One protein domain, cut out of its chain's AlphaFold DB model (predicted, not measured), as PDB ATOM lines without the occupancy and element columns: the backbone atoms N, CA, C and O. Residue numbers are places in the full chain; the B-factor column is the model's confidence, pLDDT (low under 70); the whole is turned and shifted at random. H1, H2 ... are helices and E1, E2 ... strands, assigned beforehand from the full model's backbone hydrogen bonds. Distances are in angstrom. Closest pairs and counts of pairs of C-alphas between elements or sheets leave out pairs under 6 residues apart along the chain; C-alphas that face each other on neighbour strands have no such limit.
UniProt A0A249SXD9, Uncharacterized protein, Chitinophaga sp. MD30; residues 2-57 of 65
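AT A GLANCE: This is residues 2 to 57 of the 65 residues of an uncharacterized protein of Chitinophaga sp. MD30 (UniProt A0A249SXD9). A short helix, H2, packs over a small sheet of two side-by-side parallel strands, E1 and E2, and the longer helix H1 crosses H2 steeply. The 56 printed residues hold H1, E1, H2 and E2 in that order, a mixed class. The whole is compact, with a radius of gyration of the C-alphas of 10.6 A and spans of 33 by 23 by 16 A.

IN THESE COORDINATES: H1, residues 2 to 20, begins at C-alpha (109.754, 126.757, 152.281) and is 26.3 A long. E1 is residues 28 to 32, H2 residues 37 to 48, 17.4 A. E2, residues 52 to 56, ends at C-alpha (125.478, 145.669, 154.888).

HOW THE PARTS SIT: H1 and H2 touch, closest at the C-alphas of Ala 9 and Ile 38, 4.7 A, at a steep tilt of 51 degrees, the same way. H1 and E2 are apart. E1, H2 and E2 form a strand-helix-strand unit, parallel neighbour strands joined through a helix, with a right-handed crossover. The closest C-alphas of H2 and E2 are Ala 46 and Val 53, 6.6 A. N 31 and O 54 are within hydrogen-bond range at 2.8 A. O i to N i+4 pairs are within range for 12 of 15 in H1 and 7 of 8 in H2.

THE WHOLE: The printed part has no cut and no long link; residues 2 to 6 are under pLDDT 70.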
ATOM      1  N   ASP A   2     110.130 125.566 151.503       52.25
ATOM      2  CA  ASP A   2     109.754 126.757 152.281       52.25
ATOM      3  C   ASP A   2     109.517 126.499 153.778       52.25
ATOM      4  O   ASP A   2     109.644 127.415 154.579       52.25
ATOM      5  N   ALA A   3     109.255 125.254 154.193       55.72
ATOM      6  CA  ALA A   3     108.896 124.956 155.586       55.72
ATOM      7  C   ALA A   3     110.078 124.569 156.494       55.72
ATOM      8  O   ALA A   3     110.019 124.831 157.686       55.72
ATOM      9  N   ALA A   4     111.148 123.961 155.964       59.69
ATOM     10  CA  ALA A   4     112.306 123.523 156.763       59.69
ATOM     11  C   ALA A   4     113.459 124.547 156.775       59.69
ATOM     12  O   ALA A   4     114.194 124.653 157.757       59.69
ATOM     13  N   ALA A   5     113.588 125.346 155.709       61.97
ATOM     14  CA  ALA A   5     114.615 126.382 155.599       61.97
ATOM     15  C   ALA A   5     114.302 127.628 156.450       61.97
ATOM     16  O   ALA A   5     115.215 128.279 156.958       61.97
ATOM     17  N   VAL A   6     113.018 127.942 156.647       68.31
ATOM     18  CA  VAL A   6     112.571 129.045 157.510       68.31
ATOM     19  C   VAL A   6     112.965 128.813 158.981       68.31
ATOM     20  O   VAL A   6     113.636 129.684 159.541       68.31
ATOM     21  N   PRO A   7     112.673 127.647 159.598       80.06
ATOM     22  CA  PRO A   7     113.118 127.332 160.952       80.06
ATOM     23  C   PRO A   7     114.632 127.406 161.114       80.06
ATOM     24  O   PRO A   7     115.104 127.982 162.089       80.06
ATOM     25  N   VAL A   8     115.404 126.860 160.164       89.88
ATOM     26  CA  VAL A   8     116.863 126.809 160.322       89.88
ATOM     27  C   VAL A   8     117.480 128.206 160.247       89.88
ATOM     28  O   VAL A   8     118.274 128.560 161.113       89.88
ATOM     29  N   ALA A   9     117.064 129.037 159.284       90.88
ATOM     30  CA  ALA A   9     117.590 130.391 159.143       90.88
ATOM     31  C   ALA A   9     117.230 131.276 160.347       90.88
ATOM     32  O   ALA A   9     118.086 132.005 160.854       90.88
ATOM     33  N   ALA A  10     115.991 131.172 160.836       92.00
ATOM     34  CA  ALA A  10     115.546 131.885 162.027       92.00
ATOM     35  C   ALA A  10     116.280 131.406 163.292       92.00
ATOM     36  O   ALA A  10     116.732 132.231 164.088       92.00
ATOM     37  N   GLN A  11     116.470 130.092 163.460       95.19
ATOM     38  CA  GLN A  11     117.197 129.531 164.601       95.19
ATOM     39  C   GLN A  11     118.664 129.967 164.601       95.19
ATOM     40  O   GLN A  11     119.180 130.375 165.641       95.19
ATOM     41  N   THR A  12     119.329 129.950 163.443       95.25
ATOM     42  CA  THR A  12     120.703 130.453 163.319       95.25
ATOM     43  C   THR A  12     120.780 131.934 163.684       95.25
ATOM     44  O   THR A  12     121.654 132.327 164.458       95.25
ATOM     45  N   ALA A  13     119.848 132.757 163.192       96.31
ATOM     46  CA  ALA A  13     119.792 134.176 163.536       96.31
ATOM     47  C   ALA A  13     119.580 134.402 165.044       96.31
ATOM     48  O   ALA A  13     120.244 135.255 165.642       96.31
ATOM     49  N   TRP A  14     118.711 133.610 165.677       96.12
ATOM     50  CA  TRP A  14     118.466 133.664 167.118       96.12
ATOM     51  C   TRP A  14     119.708 133.299 167.928       96.12
ATOM     52  O   TRP A  14     120.122 134.054 168.810       96.12
ATOM     53  N   GLN A  15     120.339 132.166 167.608       96.62
ATOM     54  CA  GLN A  15     121.544 131.713 168.294       96.62
ATOM     55  C   GLN A  15     122.673 132.736 168.153       96.62
ATOM     56  O   GLN A  15     123.334 133.060 169.140       96.62
ATOM     57  N   ALA A  16     122.890 133.285 166.957       96.31
ATOM     58  CA  ALA A  16     123.889 134.327 166.750       96.31
ATOM     59  C   ALA A  16     123.603 135.562 167.622       96.31
ATOM     60  O   ALA A  16     124.498 136.043 168.314       96.31
ATOM     61  N   SER A  17     122.351 136.027 167.646       95.88
ATOM     62  CA  SER A  17     121.968 137.286 168.301       95.88
ATOM     63  C   SER A  17     121.936 137.191 169.829       95.88
ATOM     64  O   SER A  17     122.456 138.069 170.514       95.88
ATOM     65  N   PHE A  18     121.355 136.127 170.386       96.75
ATOM     66  CA  PHE A  18     121.061 136.052 171.823       96.75
ATOM     67  C   PHE A  18     121.929 135.052 172.578       96.75
ATOM     68  O   PHE A  18     122.256 135.293 173.738       96.75
ATOM     69  N   THR A  19     122.350 133.962 171.936       96.62
ATOM     70  CA  THR A  19     123.233 132.981 172.580       96.62
ATOM     71  C   THR A  19     124.687 133.443 172.528       96.62
ATOM     72  O   THR A  19     125.355 133.484 173.560       96.62
ATOM     73  N   HIS A  20     125.166 133.829 171.343       96.06
ATOM     74  CA  HIS A  20     126.574 134.168 171.129       96.06
ATOM     75  C   HIS A  20     126.848 135.657 171.360       96.06
ATOM     76  O   HIS A  20     127.665 135.999 172.211       96.06
ATOM     77  N   ALA A  21     126.139 136.548 170.657       94.38
ATOM     78  CA  ALA A  21     126.333 137.993 170.791       94.38
ATOM     79  C   ALA A  21     125.699 138.577 172.065       94.38
ATOM     80  O   ALA A  21     126.081 139.666 172.488       94.38
ATOM     81  N   LYS A  22     124.753 137.853 172.687       96.75
ATOM     82  CA  LYS A  22     124.038 138.259 173.913       96.75
ATOM     83  C   LYS A  22     123.479 139.681 173.816       96.75
ATOM     84  O   LYS A  22     123.586 140.458 174.765       96.75
ATOM     85  N   LEU A  23     122.911 140.003 172.657       96.31
ATOM     86  CA  LEU A  23     122.454 141.339 172.310       96.31
ATOM     87  C   LEU A  23     121.422 141.857 173.321       96.31
ATOM     88  O   LEU A  23     120.470 141.158 173.675       96.31
ATOM     89  N   ARG A  24     121.606 143.100 173.770       94.69
ATOM     90  CA  ARG A  24     120.720 143.791 174.714       94.69
ATOM     91  C   ARG A  24     120.230 145.118 174.150       94.69
ATOM     92  O   ARG A  24     120.870 145.736 173.297       94.69
ATOM     93  N   LYS A  25     119.114 145.590 174.703       97.50
ATOM     94  CA  LYS A  25     118.547 146.909 174.415       97.50
ATOM     95  C   LYS A  25     119.596 148.012 174.561       97.50
ATOM     96  O   LYS A  25     120.367 148.019 175.518       97.50
ATOM     97  N   GLY A  26     119.599 148.953 173.621       96.62
ATOM     98  CA  GLY A  26     120.510 150.099 173.601       96.62
ATOM     99  C   GLY A  26     121.906 149.805 173.046       96.62
ATOM    100  O   GLY A  26     122.656 150.743 172.788       96.62
ATOM    101  N   GLN A  27     122.262 148.539 172.807       97.75
ATOM    102  CA  GLN A  27     123.514 148.203 172.128       97.75
ATOM    103  C   GLN A  27     123.409 148.450 170.622       97.75
ATOM    104  O   GLN A  27     122.320 148.475 170.053       97.75
ATOM    105  N   SER A  28     124.559 148.624 169.973       97.69
ATOM    106  CA  SER A  28     124.647 148.672 168.513       97.69
ATOM    107  C   SER A  28     125.162 147.344 167.972       97.69
ATOM    108  O   SER A  28     126.055 146.745 168.569       97.69
ATOM    109  N   VAL A  29     124.626 146.902 166.837       97.12
ATOM    110  CA  VAL A  29     125.046 145.670 166.159       97.12
ATOM    111  C   VAL A  29     125.232 145.908 164.663       97.12
ATOM    112  O   VAL A  29     124.426 146.594 164.035       97.12
ATOM    113  N   LEU A  30     126.298 145.334 164.100       97.44
ATOM    114  CA  LEU A  30     126.560 145.301 162.661       97.44
ATOM    115  C   LEU A  30     126.182 143.925 162.102       97.44
ATOM    116  O   LEU A  30     126.788 142.921 162.473       97.44
ATOM    117  N   ILE A  31     125.218 143.882 161.184       96.56
ATOM    118  CA  ILE A  31     124.768 142.652 160.521       96.56
ATOM    119  C   ILE A  31     125.252 142.656 159.072       96.56
ATOM    120  O   ILE A  31     124.869 143.513 158.273       96.56
ATOM    121  N   HIS A  32     126.079 141.671 158.723       95.31
ATOM    122  CA  HIS A  32     126.519 141.457 157.348       95.31
ATOM    123  C   HIS A  32     125.516 140.620 156.554       95.31
ATOM    124  O   HIS A  32     124.974 139.638 157.056       95.31
ATOM    125  N   GLY A  33     125.305 140.982 155.287       92.44
ATOM    126  CA  GLY A  33     124.464 140.209 154.373       92.44
ATOM    127  C   GLY A  33     122.978 140.232 154.738       92.44
ATOM    128  O   GLY A  33     122.303 139.214 154.600       92.44
ATOM    129  N   ALA A  34     122.450 141.382 155.165       93.19
ATOM    130  CA  ALA A  34     121.059 141.531 155.609       93.19
ATOM    131  C   ALA A  34     119.999 141.165 154.545       93.19
ATOM    132  O   ALA A  34     118.864 140.873 154.899       93.19
ATOM    133  N   ALA A  35     120.368 141.122 153.259       91.62
ATOM    134  CA  ALA A  35     119.500 140.649 152.173       91.62
ATOM    135  C   ALA A  35     119.381 139.109 152.078       91.62
ATOM    136  O   ALA A  35     118.609 138.599 151.270       91.62
ATOM    137  N   GLY A  36     120.168 138.350 152.849       90.69
ATOM    138  CA  GLY A  36     120.097 136.888 152.904       90.69
ATOM    139  C   GLY A  36     119.062 136.373 153.911       90.69
ATOM    140  O   GLY A  36     118.648 137.100 154.811       90.69
ATOM    141  N   ALA A  37     118.704 135.088 153.806       91.38
ATOM    142  CA  ALA A  37     117.682 134.459 154.651       91.38
ATOM    143  C   ALA A  37     117.949 134.628 156.159       91.38
ATOM    144  O   ALA A  37     117.054 135.012 156.899       91.38
ATOM    145  N   ILE A  38     119.187 134.406 156.615       95.31
ATOM    146  CA  ILE A  38     119.568 134.564 158.033       95.31
ATOM    147  C   ILE A  38     119.652 136.047 158.416       95.31
ATOM    148  O   ILE A  38     119.166 136.447 159.472       95.31
ATOM    149  N   GLY A  39     120.267 136.865 157.554       94.75
ATOM    150  CA  GLY A  39     120.487 138.288 157.808       94.75
ATOM    151  C   GLY A  39     119.179 139.048 158.020       94.75
ATOM    152  O   GLY A  39     119.088 139.847 158.948       94.75
ATOM    153  N   ALA A  40     118.145 138.734 157.235       94.69
ATOM    154  CA  ALA A  40     116.821 139.328 157.385       94.69
ATOM    155  C   ALA A  40     116.199 139.026 158.763       94.69
ATOM    156  O   ALA A  40     115.733 139.946 159.438       94.69
ATOM    157  N   TYR A  41     116.263 137.771 159.228       96.06
ATOM    158  CA  TYR A  41     115.805 137.412 160.577       96.06
ATOM    159  C   TYR A  41     116.633 138.095 161.668       96.06
ATOM    160  O   TYR A  41     116.072 138.606 162.635       96.06
ATOM    161  N   ALA A  42     117.958 138.153 161.514       96.75
ATOM    162  CA  ALA A  42     118.834 138.795 162.492       96.75
ATOM    163  C   ALA A  42     118.513 140.291 162.653       96.75
ATOM    164  O   ALA A  42     118.490 140.794 163.774       96.75
ATOM    165  N   VAL A  43     118.203 140.993 161.555       97.00
ATOM    166  CA  VAL A  43     117.781 142.404 161.588       97.00
ATOM    167  C   VAL A  43     116.487 142.571 162.375       97.00
ATOM    168  O   VAL A  43     116.407 143.442 163.241       97.00
ATOM    169  N   GLN A  44     115.488 141.727 162.104       96.12
ATOM    170  CA  GLN A  44     114.201 141.779 162.798       96.12
ATOM    171  C   GLN A  44     114.361 141.516 164.298       96.12
ATOM    172  O   GLN A  44     113.862 142.290 165.115       96.12
ATOM    173  N   LEU A  45     115.108 140.473 164.666       97.00
ATOM    174  CA  LEU A  45     115.377 140.123 166.059       97.00
ATOM    175  C   LEU A  45     116.150 141.227 166.790       97.00
ATOM    176  O   LEU A  45     115.800 141.581 167.915       97.00
ATOM    177  N   ALA A  46     117.167 141.815 166.154       97.12
ATOM    178  CA  ALA A  46     117.944 142.901 166.741       97.12
ATOM    179  C   ALA A  46     117.102 144.168 166.967       97.12
ATOM    180  O   ALA A  46     117.215 144.806 168.017       97.12
ATOM    181  N   HIS A  47     116.209 144.498 166.029       96.69
ATOM    182  CA  HIS A  47     115.246 145.586 166.211       96.69
ATOM    183  C   HIS A  47     114.285 145.315 167.372       96.69
ATOM    184  O   HIS A  47     114.080 146.193 168.210       96.69
ATOM    185  N   GLN A  48     113.730 144.101 167.461       96.81
ATOM    186  CA  GLN A  48     112.838 143.704 168.559       96.81
ATOM    187  C   GLN A  48     113.542 143.719 169.921       96.81
ATOM    188  O   GLN A  48     112.937 144.085 170.926       96.81
ATOM    189  N   ALA A  49     114.838 143.403 169.957       96.44
ATOM    190  CA  ALA A  49     115.666 143.519 171.155       96.44
ATOM    191  C   ALA A  49     115.934 144.978 171.577       96.44
ATOM    192  O   ALA A  49     116.513 145.217 172.638       96.44
ATOM    193  N   GLY A  50     115.536 145.964 170.765       97.12
ATOM    194  CA  GLY A  50     115.768 147.383 171.014       97.12
ATOM    195  C   GLY A  50     117.221 147.804 170.795       97.12
ATOM    196  O   GLY A  50     117.694 148.735 171.451       97.12
ATOM    197  N   ALA A  51     117.943 147.094 169.925       97.69
ATOM    198  CA  ALA A  51     119.291 147.459 169.517       97.69
ATOM    199  C   ALA A  51     119.268 148.452 168.344       97.69
ATOM    200  O   ALA A  51     118.342 148.477 167.533       97.69
ATOM    201  N   LYS A  52     120.330 149.249 168.223       97.88
ATOM    202  CA  LYS A  52     120.612 150.037 167.022       97.88
ATOM    203  C   LYS A  52     121.243 149.120 165.976       97.88
ATOM    204  O   LYS A  52     122.331 148.588 166.189       97.88
ATOM    205  N   VAL A  53     120.569 148.945 164.846       97.44
ATOM    206  CA  VAL A  53     120.993 148.010 163.800       97.44
ATOM    207  C   VAL A  53     121.695 148.760 162.671       97.44
ATOM    208  O   VAL A  53     121.158 149.719 162.122       97.44
ATOM    209  N   ILE A  54     122.899 148.317 162.319       97.94
ATOM    210  CA  ILE A  54     123.655 148.761 161.143       97.94
ATOM    211  C   ILE A  54     123.798 147.543 160.237       97.94
ATOM    212  O   ILE A  54     124.117 146.456 160.718       97.94
ATOM    213  N   VAL A  55     123.557 147.694 158.936       97.19
ATOM    214  CA  VAL A  55     123.566 146.554 158.013       97.19
ATOM    215  C   VAL A  55     124.420 146.804 156.785       97.19
ATOM    216  O   VAL A  55     124.449 147.912 156.257       97.19
ATOM    217  N   THR A  56     125.048 145.742 156.286       96.44
ATOM    218  CA  THR A  56     125.478 145.669 154.888       96.44
ATOM    219  C   THR A  56     124.567 144.697 154.152       96.44
ATOM    220  O   THR A  56     124.242 143.612 154.639       96.44
ATOM    221  N   ALA A  57     124.118 145.092 152.968       90.06
ATOM    222  CA  ALA A  57     123.283 144.271 152.111       90.06
ATOM    223  C   ALA A  57     123.833 144.332 150.690       90.06
ATOM    224  O   ALA A  57     124.317 145.372 150.249       90.06
TER     225      ALA A  57